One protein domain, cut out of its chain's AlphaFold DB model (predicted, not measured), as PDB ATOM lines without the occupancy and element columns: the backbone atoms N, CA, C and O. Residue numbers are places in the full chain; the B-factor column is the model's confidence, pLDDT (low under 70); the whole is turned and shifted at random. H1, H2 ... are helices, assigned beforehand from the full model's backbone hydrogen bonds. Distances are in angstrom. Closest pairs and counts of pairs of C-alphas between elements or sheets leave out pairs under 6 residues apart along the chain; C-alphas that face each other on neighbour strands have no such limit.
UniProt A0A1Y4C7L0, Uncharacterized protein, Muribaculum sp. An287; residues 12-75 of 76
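This is residues 12 to 75 of the 76 residues of an uncharacterized protein of Muribaculum sp. An287 (UniProt A0A1Y4C7L0). A hairpin of two helices, H3 and H4 side by side, makes the middle of the domain, with the short H1 on the side of H3 away from H4. H2 makes a corner with the first residues of H3, and the short H5 turns off crosswise after the last residues of H4. The printed part has 64 residues with five named helices, in the order H1, H2, H3, H4, H5, and no named strand; the class is all helix. The whole is compact, with a radius of gyration of the C-alphas of 11.9 A, and the C-alphas span 33 by 28 by 17 A.

H1, residues 18 to 24, touches H3, residues 41 to 53, with residues 45 to 49 of H3 alone. Their closest C-alphas, those of Leu 24 and Val 45, are 6.4 A apart, and they run opposite ways at a steep tilt of 60 degrees. H2, residues 28 to 37, is apart from H1. H2 and H3 only just touch, and only at the corner by their link, with 3 pairs of C-alphas within 8 A. H3 touches H2 with residues 41 to 42 alone; the closest C-alphas of the two helices are those of Leu 35 and Leu 41, 6.1 A apart, and they run opposite ways at a steep tilt of 49 degrees. H3 is the hub, touching three helices. H3 and H4, residues 56 to 65, form a helical hairpin: they touch with 12 pairs of C-alphas within 8 A and run opposite ways at a shallow tilt of 17 degrees. Their closest C-alphas, those of Ala 50 and Leu 59, are 5.4 A apart. H5, residues 67 to 73, is close to H4 but not clearly touching it, about perpendicular at 75 degrees; the closest C-alphas, those of Gln 63 and Leu 70, are 7.7 A apart. H5 is only just apart from H3, at 8.3 A. In H1, H3, H4 and H5 every O i to N i+4 pair is within hydrogen-bond range; in H2 5 of 6 are.

H1 begins at C-alpha 18, (26.109, -60.603, -7.239), and is 9.9 A long from first to last C-alpha. H2 measures 14.8 A. H3, the longest helix with 13 residues, measures 18.2 A and begins at C-alpha 41, (21.811, -43.295, -1.410). H4 measures 14.2 A. H5 measures 10.1 A and ends at C-alpha 73, (18.337, -36.150, 6.837).

The two C-alphas farthest apart, those of Asp 17 and Asn 75, are 34.4 A apart. The printed part, residues 12 to 75, has no cut, and the four links between the helices are tight. The mean pLDDT of the printed part is 91.8, and no printed residue is under 70.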
ATOM      1  N   TYR A  12      30.016 -51.782  -5.419       93.75
ATOM      2  CA  TYR A  12      30.739 -52.504  -6.471       93.75
ATOM      3  C   TYR A  12      32.267 -52.497  -6.296       93.75
ATOM      4  O   TYR A  12      32.948 -53.321  -6.899       93.75
ATOM      5  N   ASP A  13      32.818 -51.589  -5.486       92.69
ATOM      6  CA  ASP A  13      34.245 -51.568  -5.143       92.69
ATOM      7  C   ASP A  13      34.584 -52.530  -3.991       92.69
ATOM      8  O   ASP A  13      35.741 -52.925  -3.821       92.69
ATOM      9  N   PHE A  14      33.589 -52.905  -3.180       90.12
ATOM     10  CA  PHE A  14      33.777 -53.689  -1.954       90.12
ATOM     11  C   PHE A  14      33.195 -55.096  -2.038       90.12
ATOM     12  O   PHE A  14      33.672 -55.997  -1.346       90.12
ATOM     13  N   CYS A  15      32.180 -55.299  -2.870       91.06
ATOM     14  CA  CYS A  15      31.488 -56.562  -3.036       91.06
ATOM     15  C   CYS A  15      31.590 -57.020  -4.492       91.06
ATOM     16  O   CYS A  15      31.341 -56.250  -5.414       91.06
ATOM     17  N   ASN A  16      31.940 -58.293  -4.687       90.25
ATOM     18  CA  ASN A  16      31.866 -58.969  -5.986       90.25
ATOM     19  C   ASN A  16      30.793 -60.072  -5.994       90.25
ATOM     20  O   ASN A  16      30.673 -60.796  -6.977       90.25
ATOM     21  N   ASP A  17      30.056 -60.243  -4.891       92.06
ATOM     22  CA  ASP A  17      28.983 -61.229  -4.804       92.06
ATOM     23  C   ASP A  17      27.698 -60.621  -5.368       92.06
ATOM     24  O   ASP A  17      27.073 -59.756  -4.752       92.06
ATOM     25  N   GLU A  18      27.312 -61.079  -6.557       90.44
ATOM     26  CA  GLU A  18      26.109 -60.603  -7.239       90.44
ATOM     27  C   GLU A  18      24.840 -60.841  -6.414       90.44
ATOM     28  O   GLU A  18      23.897 -60.068  -6.535       90.44
ATOM     29  N   SER A  19      24.802 -61.858  -5.548       91.31
ATOM     30  CA  SER A  19      23.623 -62.132  -4.716       91.31
ATOM     31  C   SER A  19      23.410 -61.026  -3.688       91.31
ATOM     32  O   SER A  19      22.287 -60.570  -3.512       91.31
ATOM     33  N   ILE A  20      24.491 -60.570  -3.047       91.00
ATOM     34  CA  ILE A  20      24.442 -59.478  -2.065       91.00
ATOM     35  C   ILE A  20      24.141 -58.155  -2.768       91.00
ATOM     36  O   ILE A  20      23.312 -57.378  -2.307       91.00
ATOM     37  N   ILE A  21      24.784 -57.913  -3.911       93.06
ATOM     38  CA  ILE A  21      24.544 -56.703  -4.702       93.06
ATOM     39  C   ILE A  21      23.080 -56.631  -5.143       93.06
ATOM     40  O   ILE A  21      22.487 -55.571  -5.018       93.06
ATOM     41  N   ASN A  22      22.490 -57.730  -5.617       91.88
ATOM     42  CA  ASN A  22      21.094 -57.752  -6.065       91.88
ATOM     43  C   ASN A  22      20.081 -57.611  -4.916       91.88
ATOM     44  O   ASN A  22      18.937 -57.241  -5.174       91.88
ATOM     45  N   ASP A  23      20.473 -57.912  -3.675       91.94
ATOM     46  CA  ASP A  23      19.632 -57.689  -2.490       91.94
ATOM     47  C   ASP A  23      19.562 -56.194  -2.129       91.94
ATOM     48  O   ASP A  23      18.521 -55.695  -1.714       91.94
ATOM     49  N   LEU A  24      20.659 -55.468  -2.365       91.81
ATOM     50  CA  LEU A  24      20.817 -54.054  -2.008       91.81
ATOM     51  C   LEU A  24      20.531 -53.088  -3.163       91.81
ATOM     52  O   LEU A  24      20.167 -51.934  -2.956       91.81
ATOM     53  N   VAL A  25      20.740 -53.538  -4.397       91.75
ATOM     54  CA  VAL A  25      20.669 -52.721  -5.606       91.75
ATOM     55  C   VAL A  25      19.853 -53.453  -6.666       91.75
ATOM     56  O   VAL A  25      20.280 -54.467  -7.210       91.75
ATOM     57  N   VAL A  26      18.698 -52.882  -7.020       87.50
ATOM     58  CA  VAL A  26      17.782 -53.441  -8.033       87.50
ATOM     59  C   VAL A  26      18.449 -53.549  -9.407       87.50
ATOM     60  O   VAL A  26      18.270 -54.530 -10.126       87.50
ATOM     61  N   SER A  27      19.199 -52.519  -9.791       91.69
ATOM     62  CA  SER A  27      19.931 -52.455 -11.051       91.69
ATOM     63  C   SER A  27      21.089 -51.486 -10.911       91.69
ATOM     64  O   SER A  27      20.947 -50.405 -10.338       91.69
ATOM     65  N   LYS A  28      22.238 -51.856 -11.479       91.19
ATOM     66  CA  LYS A  28      23.432 -51.010 -11.475       91.19
ATOM     67  C   LYS A  28      23.174 -49.662 -12.142       91.19
ATOM     68  O   LYS A  28      23.624 -48.639 -11.642       91.19
ATOM     69  N   GLU A  29      22.469 -49.665 -13.269       93.06
ATOM     70  CA  GLU A  29      22.191 -48.447 -14.034       93.06
ATOM     71  C   GLU A  29      21.257 -47.507 -13.271       93.06
ATOM     72  O   GLU A  29      21.536 -46.312 -13.185       93.06
ATOM     73  N   ASP A  30      20.191 -48.048 -12.675       93.12
ATOM     74  CA  ASP A  30      19.263 -47.262 -11.862       93.12
ATOM     75  C   ASP A  30      19.961 -46.714 -10.615       93.12
ATOM     76  O   ASP A  30      19.838 -45.532 -10.333       93.12
ATOM     77  N   PHE A  31      20.800 -47.514  -9.950       93.81
ATOM     78  CA  PHE A  31      21.579 -47.057  -8.801       93.81
ATOM     79  C   PHE A  31      22.477 -45.865  -9.127       93.81
ATOM     80  O   PHE A  31      22.466 -44.879  -8.399       93.81
ATOM     81  N   PHE A  32      23.242 -45.916 -10.223       93.44
ATOM     82  CA  PHE A  32      24.090 -44.779 -10.592       93.44
ATOM     83  C   PHE A  32      23.281 -43.553 -11.012       93.44
ATOM     84  O   PHE A  32      23.702 -42.445 -10.700       93.44
ATOM     85  N   ARG A  33      22.128 -43.735 -11.664       94.56
ATOM     86  CA  ARG A  33      21.225 -42.624 -11.983       94.56
ATOM     87  C   ARG A  33      20.670 -41.984 -10.710       94.56
ATOM     88  O   ARG A  33      20.720 -40.768 -10.562       94.56
ATOM     89  N   ASP A  34      20.199 -42.800  -9.775       92.69
ATOM     90  CA  ASP A  34      19.631 -42.331  -8.513       92.69
ATOM     91  C   ASP A  34      20.708 -41.674  -7.638       92.69
ATOM     92  O   ASP A  34      20.413 -40.730  -6.916       92.69
ATOM     93  N   LEU A  35      21.976 -42.088  -7.749       92.12
ATOM     94  CA  LEU A  35      23.103 -41.418  -7.094       92.12
ATOM     95  C   LEU A  35      23.367 -39.998  -7.601       92.12
ATOM     96  O   LEU A  35      23.868 -39.175  -6.833       92.12
ATOM     97  N   GLU A  36      23.073 -39.701  -8.868       90.88
ATOM     98  CA  GLU A  36      23.218 -38.340  -9.401       90.88
ATOM     99  C   GLU A  36      22.190 -37.387  -8.778       90.88
ATOM    100  O   GLU A  36      22.505 -36.225  -8.513       90.88
ATOM    101  N   GLU A  37      20.979 -37.880  -8.514       92.06
ATOM    102  CA  GLU A  37      19.903 -37.106  -7.888       92.06
ATOM    103  C   GLU A  37      19.996 -37.120  -6.356       92.06
ATOM    104  O   GLU A  37      19.720 -36.115  -5.698       92.06
ATOM    105  N   TYR A  38      20.427 -38.246  -5.786       90.62
ATOM    106  CA  TYR A  38      20.495 -38.496  -4.356       90.62
ATOM    107  C   TYR A  38      21.813 -39.173  -3.942       90.62
ATOM    108  O   TYR A  38      21.857 -40.379  -3.690       90.62
ATOM    109  N   PRO A  39      22.906 -38.402  -3.780       89.94
ATOM    110  CA  PRO A  39      24.214 -38.949  -3.411       89.94
ATOM    111  C   PRO A  39      24.227 -39.700  -2.072       89.94
ATOM    112  O   PRO A  39      25.070 -40.575  -1.857       89.94
ATOM    113  N   LEU A  40      23.293 -39.375  -1.167       92.56
ATOM    114  CA  LEU A  40      23.176 -40.027   0.137       92.56
ATOM    115  C   LEU A  40      22.717 -41.491   0.024       92.56
ATOM    116  O   LEU A  40      23.017 -42.282   0.918       92.56
ATOM    117  N   LEU A  41      22.117 -41.893  -1.107       93.31
ATOM    118  CA  LEU A  41      21.811 -43.295  -1.410       93.31
ATOM    119  C   LEU A  41      23.045 -44.195  -1.256       93.31
ATOM    120  O   LEU A  41      22.933 -45.303  -0.737       93.31
ATOM    121  N   ASN A  42      24.235 -43.717  -1.649       94.69
ATOM    122  CA  ASN A  42      25.462 -44.508  -1.517       94.69
ATOM    123  C   ASN A  42      25.760 -44.836  -0.050       94.69
ATOM    124  O   ASN A  42      26.194 -45.940   0.260       94.69
ATOM    125  N   ALA A  43      25.540 -43.878   0.854       94.38
ATOM    126  CA  ALA A  43      25.781 -44.083   2.276       94.38
ATOM    127  C   ALA A  43      24.833 -45.142   2.841       94.38
ATOM    128  O   ALA A  43      25.296 -46.048   3.528       94.38
ATOM    129  N   HIS A  44      23.546 -45.063   2.494       94.56
ATOM    130  CA  HIS A  44      22.533 -46.033   2.916       94.56
ATOM    131  C   HIS A  44      22.873 -47.447   2.448       94.56
ATOM    132  O   HIS A  44      22.977 -48.353   3.269       94.56
ATOM    133  N   VAL A  45      23.192 -47.618   1.162       95.00
ATOM    134  CA  VAL A  45      23.583 -48.926   0.611       95.00
ATOM    135  C   VAL A  45      24.851 -49.474   1.278       95.00
ATOM    136  O   VAL A  45      24.938 -50.667   1.566       95.00
ATOM    137  N   LEU A  46      25.848 -48.626   1.549       95.25
ATOM    138  CA  LEU A  46      27.073 -49.054   2.232       95.25
ATOM    139  C   LEU A  46      26.836 -49.401   3.711       95.25
ATOM    140  O   LEU A  46      27.517 -50.291   4.220       95.25
ATOM    141  N   ILE A  47      25.902 -48.725   4.389       95.12
ATOM    142  CA  ILE A  47      25.478 -49.057   5.757       95.12
ATOM    143  C   ILE A  47      24.793 -50.422   5.766       95.12
ATOM    144  O   ILE A  47      25.251 -51.302   6.491       95.12
ATOM    145  N   GLU A  48      23.788 -50.638   4.915       94.94
ATOM    146  CA  GLU A  48      23.079 -51.921   4.855       94.94
ATOM    147  C   GLU A  48      24.033 -53.068   4.502       94.94
ATOM    148  O   GLU A  48      24.037 -54.110   5.158       94.94
ATOM    149  N   TYR A  49      24.938 -52.856   3.543       95.19
ATOM    150  CA  TYR A  49      25.987 -53.825   3.230       95.19
ATOM    151  C   TYR A  49      26.892 -54.128   4.427       95.19
ATOM    152  O   TYR A  49      27.241 -55.290   4.671       95.19
ATOM    153  N   ALA A  50      27.295 -53.099   5.174       95.00
ATOM    154  CA  ALA A  50      28.107 -53.275   6.366       95.00
ATOM    155  C   ALA A  50      27.366 -54.099   7.426       95.00
ATOM    156  O   ALA A  50      27.956 -55.009   8.003       95.00
ATOM    157  N   GLU A  51      26.076 -53.849   7.636       94.00
ATOM    158  CA  GLU A  51      25.248 -54.604   8.580       94.00
ATOM    159  C   GLU A  51      25.060 -56.062   8.140       94.00
ATOM    160  O   GLU A  51      25.308 -56.981   8.925       94.00
ATOM    161  N   MET A  52      24.731 -56.302   6.866       93.12
ATOM    162  CA  MET A  52      24.600 -57.654   6.303       93.12
ATOM    163  C   MET A  52      25.889 -58.469   6.444       93.12
ATOM    164  O   MET A  52      25.856 -59.668   6.728       93.12
ATOM    165  N   THR A  53      27.042 -57.824   6.255       92.00
ATOM    166  CA  THR A  53      28.356 -58.479   6.310       92.00
ATOM    167  C   THR A  53      29.020 -58.426   7.686       92.00
ATOM    168  O   THR A  53      30.117 -58.963   7.837       92.00
ATOM    169  N   ASN A  54      28.358 -57.854   8.700       93.62
ATOM    170  CA  ASN A  54      28.919 -57.612  10.039       93.62
ATOM    171  C   ASN A  54      30.278 -56.878   9.978       93.62
ATOM    172  O   ASN A  54      31.245 -57.243  10.647       93.62
ATOM    173  N   ASN A  55      30.368 -55.866   9.118       93.94
ATOM    174  CA  ASN A  55      31.579 -55.107   8.828       93.94
ATOM    175  C   ASN A  55      31.555 -53.753   9.547       93.94
ATOM    176  O   ASN A  55      31.314 -52.704   8.946       93.94
ATOM    177  N   ASP A  56      31.830 -53.787  10.852       94.06
ATOM    178  CA  ASP A  56      31.833 -52.598  11.713       94.06
ATOM    179  C   ASP A  56      32.796 -51.502  11.220       94.06
ATOM    180  O   ASP A  56      32.522 -50.311  11.374       94.06
ATOM    181  N   GLU A  57      33.916 -51.884  10.595       94.00
ATOM    182  CA  GLU A  57      34.893 -50.934  10.047       94.00
ATOM    183  C   GLU A  57      34.297 -50.095   8.910       94.00
ATOM    184  O   GLU A  57      34.486 -48.875   8.878       94.00
ATOM    185  N   LEU A  58      33.562 -50.730   7.989       94.00
ATOM    186  CA  LEU A  58      32.865 -50.016   6.924       94.00
ATOM    187  C   LEU A  58      31.764 -49.130   7.509       94.00
ATOM    188  O   LEU A  58      31.688 -47.957   7.149       94.00
ATOM    189  N   LEU A  59      30.969 -49.655   8.445       95.06
ATOM    190  CA  LEU A  59      29.883 -48.908   9.081       95.06
ATOM    191  C   LEU A  59      30.397 -47.614   9.729       95.06
ATOM    192  O   LEU A  59      29.886 -46.527   9.455       95.06
ATOM    193  N   GLN A  60      31.461 -47.706  10.532       94.25
ATOM    194  CA  GLN A  60      32.078 -46.535  11.158       94.25
ATOM    195  C   GLN A  60      32.677 -45.572  10.129       94.25
ATOM    196  O   GLN A  60      32.573 -44.351  10.287       94.25
ATOM    197  N   ALA A  61      33.294 -46.090   9.065       94.88
ATOM    198  CA  ALA A  61      33.861 -45.259   8.013       94.88
ATOM    199  C   ALA A  61      32.779 -44.478   7.248       94.88
ATOM    200  O   ALA A  61      32.990 -43.292   6.972       94.88
ATOM    201  N   VAL A  62      31.634 -45.105   6.945       93.94
ATOM    202  CA  VAL A  62      30.484 -44.447   6.302       93.94
ATOM    203  C   VAL A  62      29.911 -43.387   7.235       93.94
ATOM    204  O   VAL A  62      29.845 -42.222   6.851       93.94
ATOM    205  N   GLN A  63      29.589 -43.749   8.481       92.12
ATOM    206  CA  GLN A  63      29.026 -42.816   9.463       92.12
ATOM    207  C   GLN A  63      29.928 -41.604   9.704       92.12
ATOM    208  O   GLN A  63      29.435 -40.495   9.861       92.12
ATOM    209  N   SER A  64      31.250 -41.789   9.709       93.50
ATOM    210  CA  SER A  64      32.203 -40.691   9.885       93.50
ATOM    211  C   SER A  64      32.274 -39.775   8.654       93.50
ATOM    212  O   SER A  64      32.271 -38.551   8.790       93.50
ATOM    213  N   GLN A  65      32.302 -40.344   7.442       94.19
ATOM    214  CA  GLN A  65      32.455 -39.577   6.196       94.19
ATOM    215  C   GLN A  65      31.164 -38.904   5.716       94.19
ATOM    216  O   GLN A  65      31.240 -37.847   5.088       94.19
ATOM    217  N   TYR A  66      30.009 -39.497   6.016       92.44
ATOM    218  CA  TYR A  66      28.680 -38.987   5.663       92.44
ATOM    219  C   TYR A  66      27.947 -38.364   6.851       92.44
ATOM    220  O   TYR A  66      26.770 -38.036   6.739       92.44
ATOM    221  N   LYS A  67      28.631 -38.173   7.989       90.62
ATOM    222  CA  LYS A  67      28.026 -37.715   9.245       90.62
ATOM    223  C   LYS A  67      27.099 -36.513   9.056       90.62
ATOM    224  O   LYS A  67      25.949 -36.559   9.466       90.62
ATOM    225  N   ALA A  68      27.596 -35.467   8.397       90.44
ATOM    226  CA  ALA A  68      26.853 -34.226   8.203       90.44
ATOM    227  C   ALA A  68      25.604 -34.410   7.327       90.44
ATOM    228  O   ALA A  68      24.582 -33.786   7.592       90.44
ATOM    229  N   GLU A  69      25.682 -35.255   6.296       90.38
ATOM    230  CA  GLU A  69      24.549 -35.546   5.415       90.38
ATOM    231  C   GLU A  69      23.495 -36.413   6.126       90.38
ATOM    232  O   GLU A  69      22.311 -36.096   6.074       90.38
ATOM    233  N   LEU A  70      23.925 -37.442   6.865       88.88
ATOM    234  CA  LEU A  70      23.040 -38.316   7.649       88.88
ATOM    235  C   LEU A  70      22.363 -37.574   8.815       88.88
ATOM    236  O   LEU A  70      21.199 -37.820   9.124       88.88
ATOM    237  N   GLU A  71      23.078 -36.656   9.473       89.06
ATOM    238  CA  GLU A  71      22.514 -35.798  10.525       89.06
ATOM    239  C   GLU A  71      21.512 -34.780   9.960       89.06
ATOM    240  O   GLU A  71      20.566 -34.417  10.656       89.06
ATOM    241  N   ALA A  72      21.707 -34.313   8.722       87.88
ATOM    242  CA  ALA A  72      20.774 -33.401   8.065       87.88
ATOM    243  C   ALA A  72      19.454 -34.100   7.700       87.88
ATOM    244  O   ALA A  72      18.400 -33.538   7.976       87.88
ATOM    245  N   GLU A  73      19.514 -35.326   7.168       83.56
ATOM    246  CA  GLU A  73      18.337 -36.150   6.837       83.56
ATOM    247  C   GLU A  73      17.500 -36.496   8.085       83.56
ATOM    248  O   GLU A  73      16.275 -36.451   8.052       83.56
ATOM    249  N   ASN A  74      18.146 -36.789   9.221       74.44
ATOM    250  CA  ASN A  74      17.451 -37.133  10.473       74.44
ATOM    251  C   ASN A  74      16.847 -35.932  11.227       74.44
ATOM    252  O   ASN A  74      16.155 -36.130  12.226       74.44
ATOM    253  N   ASN A  75      17.146 -34.700  10.806       72.88
ATOM    254  CA  ASN A  75      16.638 -33.475  11.430       72.88
ATOM    255  C   ASN A  75      15.440 -32.856  10.677       72.88
ATOM    256  O   ASN A  75      15.018 -31.754  11.046       72.88
TER     257      ASN A  75